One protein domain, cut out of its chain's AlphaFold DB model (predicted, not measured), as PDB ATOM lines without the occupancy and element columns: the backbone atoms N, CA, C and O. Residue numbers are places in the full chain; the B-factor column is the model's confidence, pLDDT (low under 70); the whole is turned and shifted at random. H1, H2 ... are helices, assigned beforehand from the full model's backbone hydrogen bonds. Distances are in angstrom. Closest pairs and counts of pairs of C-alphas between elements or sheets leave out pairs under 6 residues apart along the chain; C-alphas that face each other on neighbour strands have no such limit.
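AT A GLANCE: This is residues 431 to 507 of the 531 residues of an uncharacterized protein of Thorarchaeota archaeon (strain OWC) (UniProt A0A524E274). Three helices make a small triangular cluster, each packing on the other two at a slant: H1 and H2 fold back on each other as a helical hairpin, and H3 packs on one side of it. The unnamed residues 431 to 446 run over the other side of that hairpin. The 77 printed residues have three named helices, H1, H2, H3 along the chain, and no named strand; the class is all helix. The whole is compact and rounded, with a radius of gyration of the C-alphas of 11.5 A and spans of 32 by 24 by 21 A.

IN THESE COORDINATES: Find C-alpha 447 at (143.289, 161.408, 138.450); from there H1, the longest helix, runs through residues 447 to 463, 23.0 A. H2 is residues 465 to 475, 15.2 A. H3 is residues 490 to 504, 21.4 A, ending at C-alpha 504 at (132.879, 171.286, 128.171).

HOW THE PARTS SIT: Start at H1, which touches H2 with residues 456 to 460 alone; their closest C-alphas, those of Gln 460 and Ile 468, are 5.9 A apart. This hairpin runs opposite ways at a steep tilt of 37 degrees, only just past shallow. With residues 448 to 455 alone H1 touches H3, the same way at a steep tilt of 39 degrees; the closest C-alphas, those of Thr 452 and Ile 496, are 6.8 A apart. H2 touches H3, opposite ways at a steep tilt of 48 degrees; look at Ser 475 and Phe 499, whose C-alphas, the closest, are 4.9 A apart. The packing is mostly crossed, with no shallow tilt among these three pairs. In H1, H2 and H3 every O i to N i+4 pair is within hydrogen-bond range.

THE WHOLE: The C-alphas farthest apart, those of Asp 485 and Asp 507, are 34.0 A apart. The printed part has no cut; the H1 to H2 link is tight, and the H2 to H3 link is long, 14 residues. Mean pLDDT of the printed part is 80.5; look for values under 70 at residues 431 to 433, 443 to 445, 481 to 486 and 488 to 490.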
ATOM      1  N   GLN A 431     145.895 185.838 128.812       55.97
ATOM      2  CA  GLN A 431     146.286 186.633 129.970       55.97
ATOM      3  C   GLN A 431     147.200 185.794 130.857       55.97
ATOM      4  O   GLN A 431     146.743 184.925 131.596       55.97
ATOM      5  N   VAL A 432     148.505 186.073 130.818       55.59
ATOM      6  CA  VAL A 432     149.474 185.471 131.745       55.59
ATOM      7  C   VAL A 432     149.402 186.219 133.082       55.59
ATOM      8  O   VAL A 432     150.248 187.044 133.416       55.59
ATOM      9  N   GLY A 433     148.315 185.996 133.821       59.91
ATOM     10  CA  GLY A 433     148.157 186.443 135.205       59.91
ATOM     11  C   GLY A 433     148.695 185.417 136.209       59.91
ATOM     12  O   GLY A 433     149.115 184.322 135.841       59.91
ATOM     13  N   LYS A 434     148.636 185.738 137.511       71.31
ATOM     14  CA  LYS A 434     148.855 184.733 138.567       71.31
ATOM     15  C   LYS A 434     147.743 183.681 138.499       71.31
ATOM     16  O   LYS A 434     146.585 184.007 138.764       71.31
ATOM     17  N   ILE A 435     148.105 182.443 138.168       75.94
ATOM     18  CA  ILE A 435     147.183 181.305 138.126       75.94
ATOM     19  C   ILE A 435     146.790 180.925 139.556       75.94
ATOM     20  O   ILE A 435     147.650 180.770 140.423       75.94
ATOM     21  N   LYS A 436     145.487 180.781 139.807       77.75
ATOM     22  CA  LYS A 436     144.944 180.379 141.111       77.75
ATOM     23  C   LYS A 436     144.413 178.955 141.038       77.75
ATOM     24  O   LYS A 436     143.481 178.704 140.284       77.75
ATOM     25  N   THR A 437     144.959 178.044 141.833       73.75
ATOM     26  CA  THR A 437     144.509 176.638 141.875       73.75
ATOM     27  C   THR A 437     143.829 176.264 143.189       73.75
ATOM     28  O   THR A 437     143.152 175.243 143.244       73.75
ATOM     29  N   GLY A 438     143.956 177.104 144.223       77.69
ATOM     30  CA  GLY A 438     143.339 176.877 145.529       77.69
ATOM     31  C   GLY A 438     143.723 175.526 146.117       77.69
ATOM     32  O   GLY A 438     144.900 175.179 146.158       77.69
ATOM     33  N   SER A 439     142.711 174.758 146.525       75.00
ATOM     34  CA  SER A 439     142.885 173.433 147.129       75.00
ATOM     35  C   SER A 439     143.136 172.294 146.125       75.00
ATOM     36  O   SER A 439     143.364 171.169 146.568       75.00
ATOM     37  N   LEU A 440     143.104 172.542 144.806       73.75
ATOM     38  CA  LEU A 440     143.392 171.517 143.793       73.75
ATOM     39  C   LEU A 440     144.883 171.157 143.785       73.75
ATOM     40  O   LEU A 440     145.740 172.046 143.761       73.75
ATOM     41  N   LYS A 441     145.196 169.857 143.736       70.94
ATOM     42  CA  LYS A 441     146.575 169.349 143.766       70.94
ATOM     43  C   LYS A 441     146.902 168.472 142.545       70.94
ATOM     44  O   LYS A 441     146.111 167.591 142.223       70.94
ATOM     45  N   PRO A 442     148.083 168.628 141.917       71.62
ATOM     46  CA  PRO A 442     148.562 167.738 140.858       71.62
ATOM     47  C   PRO A 442     149.337 166.552 141.459       71.62
ATOM     48  O   PRO A 442     150.521 166.370 141.193       71.62
ATOM     49  N   THR A 443     148.728 165.800 142.378       62.94
ATOM     50  CA  THR A 443     149.451 164.781 143.169       62.94
ATOM     51  C   THR A 443     149.455 163.386 142.547       62.94
ATOM     52  O   THR A 443     150.101 162.504 143.105       62.94
ATOM     53  N   GLY A 444     148.722 163.145 141.454       60.06
ATOM     54  CA  GLY A 444     148.588 161.817 140.835       60.06
ATOM     55  C   GLY A 444     147.786 160.793 141.652       60.06
ATOM     56  O   GLY A 444     147.563 159.679 141.193       60.06
ATOM     57  N   VAL A 445     147.340 161.156 142.861       68.44
ATOM     58  CA  VAL A 445     146.574 160.276 143.764       68.44
ATOM     59  C   VAL A 445     145.098 160.205 143.358       68.44
ATOM     60  O   VAL A 445     144.474 159.155 143.477       68.44
ATOM     61  N   ASP A 446     144.546 161.311 142.855       80.56
ATOM     62  CA  ASP A 446     143.195 161.392 142.294       80.56
ATOM     63  C   ASP A 446     143.278 161.959 140.870       80.56
ATOM     64  O   ASP A 446     143.432 163.164 140.660       80.56
ATOM     65  N   VAL A 447     143.176 161.070 139.879       83.56
ATOM     66  CA  VAL A 447     143.289 161.408 138.450       83.56
ATOM     67  C   VAL A 447     142.206 162.385 137.969       83.56
ATOM     68  O   VAL A 447     142.433 163.141 137.024       83.56
ATOM     69  N   LYS A 448     141.031 162.425 138.620       86.62
ATOM     70  CA  LYS A 448     139.969 163.395 138.299       86.62
ATOM     71  C   LYS A 448     140.301 164.786 138.838       86.62
ATOM     72  O   LYS A 448     140.016 165.792 138.181       86.62
ATOM     73  N   GLU A 449     140.905 164.854 140.019       86.31
ATOM     74  CA  GLU A 449     141.404 166.109 140.583       86.31
ATOM     75  C   GLU A 449     142.582 166.657 139.772       86.31
ATOM     76  O   GLU A 449     142.610 167.851 139.485       86.31
ATOM     77  N   GLU A 450     143.494 165.793 139.318       86.31
ATOM     78  CA  GLU A 450     144.603 166.173 138.435       86.31
ATOM     79  C   GLU A 450     144.109 166.710 137.082       86.31
ATOM     80  O   GLU A 450     144.572 167.758 136.613       86.31
ATOM     81  N   LEU A 451     143.112 166.052 136.480       89.69
ATOM     82  CA  LEU A 451     142.443 166.550 135.277       89.69
ATOM     83  C   LEU A 451     141.854 167.946 135.518       89.69
ATOM     84  O   LEU A 451     142.085 168.871 134.739       89.69
ATOM     85  N   THR A 452     141.125 168.116 136.621       89.94
ATOM     86  CA  THR A 452     140.491 169.390 136.988       89.94
ATOM     87  C   THR A 452     141.528 170.485 137.216       89.94
ATOM     88  O   THR A 452     141.384 171.585 136.689       89.94
ATOM     89  N   TYR A 453     142.609 170.184 137.936       88.75
ATOM     90  CA  TYR A 453     143.743 171.084 138.129       88.75
ATOM     91  C   TYR A 453     144.324 171.546 136.785       88.75
ATOM     92  O   TYR A 453     144.521 172.743 136.558       88.75
ATOM     93  N   THR A 454     144.541 170.609 135.860       88.56
ATOM     94  CA  THR A 454     145.091 170.894 134.528       88.56
ATOM     95  C   THR A 454     144.156 171.793 133.714       88.56
ATOM     96  O   THR A 454     144.598 172.777 133.124       88.56
ATOM     97  N   LEU A 455     142.849 171.528 133.731       91.75
ATOM     98  CA  LEU A 455     141.851 172.349 133.037       91.75
ATOM     99  C   LEU A 455     141.704 173.741 133.660       91.75
ATOM    100  O   LEU A 455     141.568 174.724 132.938       91.75
ATOM    101  N   VAL A 456     141.767 173.862 134.989       89.00
ATOM    102  CA  VAL A 456     141.718 175.160 135.680       89.00
ATOM    103  C   VAL A 456     142.941 176.006 135.331       89.00
ATOM    104  O   VAL A 456     142.792 177.176 134.983       89.00
ATOM    105  N   THR A 457     144.145 175.437 135.404       86.38
ATOM    106  CA  THR A 457     145.394 176.164 135.113       86.38
ATOM    107  C   THR A 457     145.452 176.605 133.651       86.38
ATOM    108  O   THR A 457     145.626 177.792 133.364       86.38
ATOM    109  N   ARG A 458     145.217 175.672 132.724       87.88
ATOM    110  CA  ARG A 458     145.167 175.928 131.281       87.88
ATOM    111  C   ARG A 458     144.046 176.889 130.903       87.88
ATOM    112  O   ARG A 458     144.271 177.842 130.160       87.88
ATOM    113  N   GLY A 459     142.853 176.677 131.449       87.50
ATOM    114  CA  GLY A 459     141.695 177.513 131.184       87.50
ATOM    115  C   GLY A 459     141.920 178.959 131.616       87.50
ATOM    116  O   GLY A 459     141.479 179.866 130.921       87.50
ATOM    117  N   GLN A 460     142.637 179.213 132.719       87.69
ATOM    118  CA  GLN A 460     142.950 180.586 133.137       87.69
ATOM    119  C   GLN A 460     143.903 181.276 132.162       87.69
ATOM    120  O   GLN A 460     143.746 182.472 131.919       87.69
ATOM    121  N   ALA A 461     144.845 180.531 131.579       84.44
ATOM    122  CA  ALA A 461     145.763 181.059 130.577       84.44
ATOM    123  C   ALA A 461     145.054 181.390 129.250       84.44
ATOM    124  O   ALA A 461     145.381 182.398 128.625       84.44
ATOM    125  N   ILE A 462     144.081 180.571 128.833       85.31
ATOM    126  CA  ILE A 462     143.376 180.724 127.548       85.31
ATOM    127  C   ILE A 462     142.153 181.644 127.676       85.31
ATOM    128  O   ILE A 462     142.029 182.642 126.974       85.31
ATOM    129  N   HIS A 463     141.250 181.333 128.605       86.31
ATOM    130  CA  HIS A 463     139.938 181.977 128.744       86.31
ATOM    131  C   HIS A 463     139.923 183.150 129.736       86.31
ATOM    132  O   HIS A 463     138.922 183.871 129.832       86.31
ATOM    133  N   GLY A 464     141.021 183.343 130.470       84.62
ATOM    134  CA  GLY A 464     141.179 184.358 131.507       84.62
ATOM    135  C   GLY A 464     140.717 183.899 132.895       84.62
ATOM    136  O   GLY A 464     139.823 183.060 133.055       84.62
ATOM    137  N   SER A 465     141.313 184.500 133.926       84.31
ATOM    138  CA  SER A 465     141.085 184.150 135.334       84.31
ATOM    139  C   SER A 465     139.635 184.337 135.784       84.31
ATOM    140  O   SER A 465     139.110 183.489 136.506       84.31
ATOM    141  N   ASP A 466     138.960 185.392 135.326       84.50
ATOM    142  CA  ASP A 466     137.582 185.699 135.725       84.50
ATOM    143  C   ASP A 466     136.580 184.641 135.260       84.50
ATOM    144  O   ASP A 466     135.678 184.268 136.014       84.50
ATOM    145  N   ARG A 467     136.720 184.144 134.023       86.50
ATOM    146  CA  ARG A 467     135.786 183.159 133.455       86.50
ATOM    147  C   ARG A 467     135.915 181.824 134.177       86.50
ATOM    148  O   ARG A 467     134.905 181.276 134.612       86.50
ATOM    149  N   ILE A 468     137.146 181.348 134.375       89.50
ATOM    150  CA  ILE A 468     137.392 180.102 135.109       89.50
ATOM    151  C   ILE A 468     137.018 180.236 136.584       89.50
ATOM    152  O   ILE A 468     136.424 179.317 137.133       89.50
ATOM    153  N   SER A 469     137.262 181.387 137.217       85.94
ATOM    154  CA  SER A 469     136.859 181.596 138.616       85.94
ATOM    155  C   SER A 469     135.345 181.506 138.805       85.94
ATOM    156  O   SER A 469     134.887 180.891 139.766       85.94
ATOM    157  N   ARG A 470     134.556 182.055 137.869       86.88
ATOM    158  CA  ARG A 470     133.092 181.888 137.874       86.88
ATOM    159  C   ARG A 470     132.689 180.431 137.675       86.88
ATOM    160  O   ARG A 470     131.780 179.967 138.352       86.88
ATOM    161  N   LEU A 471     133.371 179.716 136.783       89.06
ATOM    162  CA  LEU A 471     133.090 178.310 136.502       89.06
ATOM    163  C   LEU A 471     133.377 177.423 137.720       89.06
ATOM    164  O   LEU A 471     132.532 176.615 138.101       89.06
ATOM    165  N   CYS A 472     134.509 177.645 138.391       86.56
ATOM    166  CA  CYS A 472     134.836 177.001 139.659       86.56
ATOM    167  C   CYS A 472     133.787 177.310 140.736       86.56
ATOM    168  O   CYS A 472     133.298 176.387 141.381       86.56
ATOM    169  N   ALA A 473     133.370 178.574 140.875       85.44
ATOM    170  CA  ALA A 473     132.353 178.972 141.848       85.44
ATOM    171  C   ALA A 473     130.989 178.303 141.596       85.44
ATOM    172  O   ALA A 473     130.375 177.804 142.534       85.44
ATOM    173  N   VAL A 474     130.532 178.244 140.339       87.38
ATOM    174  CA  VAL A 474     129.272 177.573 139.955       87.38
ATOM    175  C   VAL A 474     129.352 176.061 140.173       87.38
ATOM    176  O   VAL A 474     128.373 175.436 140.577       87.38
ATOM    177  N   SER A 475     130.524 175.474 139.938       87.62
ATOM    178  CA  SER A 475     130.738 174.030 140.067       87.62
ATOM    179  C   SER A 475     131.004 173.584 141.504       87.62
ATOM    180  O   SER A 475     130.989 172.389 141.772       87.62
ATOM    181  N   GLY A 476     131.240 174.522 142.427       83.69
ATOM    182  CA  GLY A 476     131.609 174.231 143.812       83.69
ATOM    183  C   GLY A 476     133.091 173.901 144.015       83.69
ATOM    184  O   GLY A 476     133.454 173.434 145.086       83.69
ATOM    185  N   VAL A 477     133.957 174.142 143.022       85.06
ATOM    186  CA  VAL A 477     135.408 173.909 143.120       85.06
ATOM    187  C   VAL A 477     136.091 175.109 143.792       85.06
ATOM    188  O   VAL A 477     136.037 176.223 143.262       85.06
ATOM    189  N   PRO A 478     136.759 174.931 144.943       80.31
ATOM    190  CA  PRO A 478     137.328 176.040 145.689       80.31
ATOM    191  C   PRO A 478     138.689 176.474 145.138       80.31
ATOM    192  O   PRO A 478     139.662 175.726 145.143       80.31
ATOM    193  N   LEU A 479     138.764 177.735 144.704       76.62
ATOM    194  CA  LEU A 479     140.021 178.384 144.296       76.62
ATOM    195  C   LEU A 479     140.739 179.114 145.443       76.62
ATOM    196  O   LEU A 479     141.861 179.587 145.256       76.62
ATOM    197  N   ALA A 480     140.102 179.224 146.608       73.06
ATOM    198  CA  ALA A 480     140.751 179.626 147.852       73.06
ATOM    199  C   ALA A 480     141.291 178.383 148.575       73.06
ATOM    200  O   ALA A 480     140.756 177.291 148.390       73.06
ATOM    201  N   GLU A 481     142.326 178.546 149.398       64.62
ATOM    202  CA  GLU A 481     142.791 177.476 150.284       64.62
ATOM    203  C   GLU A 481     141.730 177.222 151.361       64.62
ATOM    204  O   GLU A 481     141.499 178.051 152.240       64.62
ATOM    205  N   ILE A 482     141.050 176.083 151.258       65.12
ATOM    206  CA  ILE A 482     140.094 175.603 152.259       65.12
ATOM    207  C   ILE A 482     140.763 174.478 153.066       65.12
ATOM    208  O   ILE A 482     141.475 173.666 152.460       65.12
ATOM    209  N   PRO A 483     140.538 174.395 154.397       64.56
ATOM    210  CA  PRO A 483     140.972 173.263 155.207       64.56
ATOM    211  C   PRO A 483     140.635 171.919 154.538       64.56
ATOM    212  O   PRO A 483     139.509 171.763 154.054       64.56
ATOM    213  N   PRO A 484     141.567 170.944 154.513       59.34
ATOM    214  CA  PRO A 484     141.363 169.650 153.854       59.34
ATOM    215  C   PRO A 484     140.066 168.946 154.280       59.34
ATOM    216  O   PRO A 484     139.404 168.318 153.461       59.34
ATOM    217  N   ASP A 485     139.669 169.136 155.535       63.84
ATOM    218  CA  ASP A 485     138.508 168.525 156.189       63.84
ATOM    219  C   ASP A 485     137.156 168.979 155.601       63.84
ATOM    220  O   ASP A 485     136.137 168.322 155.805       63.84
ATOM    221  N   LEU A 486     137.134 170.095 154.863       63.88
ATOM    222  CA  LEU A 486     135.940 170.659 154.216       63.88
ATOM    223  C   LEU A 486     135.877 170.358 152.709       63.88
ATOM    224  O   LEU A 486     134.866 170.639 152.070       63.88
ATOM    225  N   TRP A 487     136.940 169.788 152.133       72.56
ATOM    226  CA  TRP A 487     137.037 169.430 150.714       72.56
ATOM    227  C   TRP A 487     137.350 167.935 150.552       72.56
ATOM    228  O   TRP A 487     138.389 167.532 150.026       72.56
ATOM    229  N   VAL A 488     136.437 167.093 151.039       64.69
ATOM    230  CA  VAL A 488     136.582 165.627 151.103       64.69
ATOM    231  C   VAL A 488     135.300 164.900 150.685       64.69
ATOM    232  O   VAL A 488     134.195 165.438 150.747       64.69
ATOM    233  N   GLY A 489     135.445 163.641 150.265       64.19
ATOM    234  CA  GLY A 489     134.326 162.722 150.036       64.19
ATOM    235  C   GLY A 489     133.461 163.041 148.807       64.19
ATOM    236  O   GLY A 489     133.947 163.502 147.776       64.19
ATOM    237  N   TRP A 490     132.161 162.748 148.904       58.59
ATOM    238  CA  TRP A 490     131.209 162.802 147.782       58.59
ATOM    239  C   TRP A 490     131.007 164.215 147.207       58.59
ATOM    240  O   TRP A 490     130.890 164.368 145.993       58.59
ATOM    241  N   GLN A 491     131.067 165.253 148.049       76.19
ATOM    242  CA  GLN A 491     130.929 166.654 147.623       76.19
ATOM    243  C   GLN A 491     132.056 167.091 146.677       76.19
ATOM    244  O   GLN A 491     131.803 167.800 145.702       76.19
ATOM    245  N   LYS A 492     133.288 166.628 146.926       82.44
ATOM    246  CA  LYS A 492     134.442 166.874 146.054       82.44
ATOM    247  C   LYS A 492     134.245 166.210 144.689       82.44
ATOM    248  O   LYS A 492     134.405 166.870 143.666       82.44
ATOM    249  N   ALA A 493     133.850 164.935 144.668       83.44
ATOM    250  CA  ALA A 493     133.629 164.192 143.427       83.44
ATOM    251  C   ALA A 493     132.509 164.807 142.565       83.44
ATOM    252  O   ALA A 493     132.691 164.990 141.363       83.44
ATOM    253  N   GLU A 494     131.383 165.188 143.175       86.56
ATOM    254  CA  GLU A 494     130.269 165.818 142.460       86.56
ATOM    255  C   GLU A 494     130.639 167.207 141.921       86.56
ATOM    256  O   GLU A 494     130.303 167.546 140.785       86.56
ATOM    257  N   SER A 495     131.367 168.005 142.707       88.56
ATOM    258  CA  SER A 495     131.823 169.332 142.281       88.56
ATOM    259  C   SER A 495     132.817 169.253 141.118       88.56
ATOM    260  O   SER A 495     132.745 170.056 140.188       88.56
ATOM    261  N   ILE A 496     133.706 168.254 141.133       90.25
ATOM    262  CA  ILE A 496     134.599 167.956 140.008       90.25
ATOM    263  C   ILE A 496     133.788 167.558 138.770       90.25
ATOM    264  O   ILE A 496     133.980 168.145 137.711       90.25
ATOM    265  N   ASP A 497     132.836 166.627 138.883       91.06
ATOM    266  CA  ASP A 497     132.026 166.208 137.733       91.06
ATOM    267  C   ASP A 497     131.206 167.381 137.150       91.06
ATOM    268  O   ASP A 497     131.140 167.539 135.927       91.06
ATOM    269  N   ARG A 498     130.647 168.259 137.999       90.50
ATOM    270  CA  ARG A 498     129.994 169.509 137.562       90.50
ATOM    271  C   ARG A 498     130.970 170.433 136.840       90.50
ATOM    272  O   ARG A 498     130.623 170.959 135.785       90.50
ATOM    273  N   PHE A 499     132.190 170.584 137.355       93.88
ATOM    274  CA  PHE A 499     133.224 171.389 136.708       93.88
ATOM    275  C   PHE A 499     133.559 170.867 135.312       93.88
ATOM    276  O   PHE A 499     133.601 171.657 134.373       93.88
ATOM    277  N   LEU A 500     133.739 169.552 135.141       94.81
ATOM    278  CA  LEU A 500     134.018 168.965 133.827       94.81
ATOM    279  C   LEU A 500     132.878 169.254 132.834       94.81
ATOM    280  O   LEU A 500     133.140 169.599 131.681       94.81
ATOM    281  N   ILE A 501     131.619 169.170 133.284       93.94
ATOM    282  CA  ILE A 501     130.436 169.487 132.467       93.94
ATOM    283  C   ILE A 501     130.428 170.961 132.058       93.94
ATOM    284  O   ILE A 501     130.205 171.264 130.888       93.94
ATOM    285  N   GLU A 502     130.662 171.877 132.995       93.56
ATOM    286  CA  GLU A 502     130.672 173.310 132.698       93.56
ATOM    287  C   GLU A 502     131.868 173.706 131.824       93.56
ATOM    288  O   GLU A 502     131.715 174.520 130.913       93.56
ATOM    289  N   TYR A 503     133.038 173.088 132.016       93.88
ATOM    290  CA  TYR A 503     134.206 173.316 131.162       93.88
ATOM    291  C   TYR A 503     133.924 172.898 129.712       93.88
ATOM    292  O   TYR A 503     134.221 173.642 128.780       93.88
ATOM    293  N   ALA A 504     133.267 171.754 129.505       93.69
ATOM    294  CA  ALA A 504     132.879 171.286 128.171       93.69
ATOM    295  C   ALA A 504     131.867 172.204 127.456       93.69
ATOM    296  O   ALA A 504     131.717 172.107 126.239       93.69
ATOM    297  N   LYS A 505     131.159 173.076 128.188       92.44
ATOM    298  CA  LYS A 505     130.203 174.053 127.634       92.44
ATOM    299  C   LYS A 505     130.849 175.378 127.232       92.44
ATOM    300  O   LYS A 505     130.160 176.223 126.667       92.44
ATOM    301  N   ILE A 506     132.132 175.588 127.540       91.00
ATOM    302  CA  ILE A 506     132.853 176.813 127.177       91.00
ATOM    303  C   ILE A 506     132.811 177.023 125.661       91.00
ATOM    304  O   ILE A 506     132.407 178.102 125.225       91.00
ATOM    305  N   ASP A 507     133.227 176.001 124.909       90.19
ATOM    306  CA  ASP A 507     133.163 175.870 123.453       90.19
ATOM    307  C   ASP A 507     133.549 174.428 123.036       90.19
ATOM    308  O   ASP A 507     133.845 173.567 123.875       90.19
TER     309      ASP A 507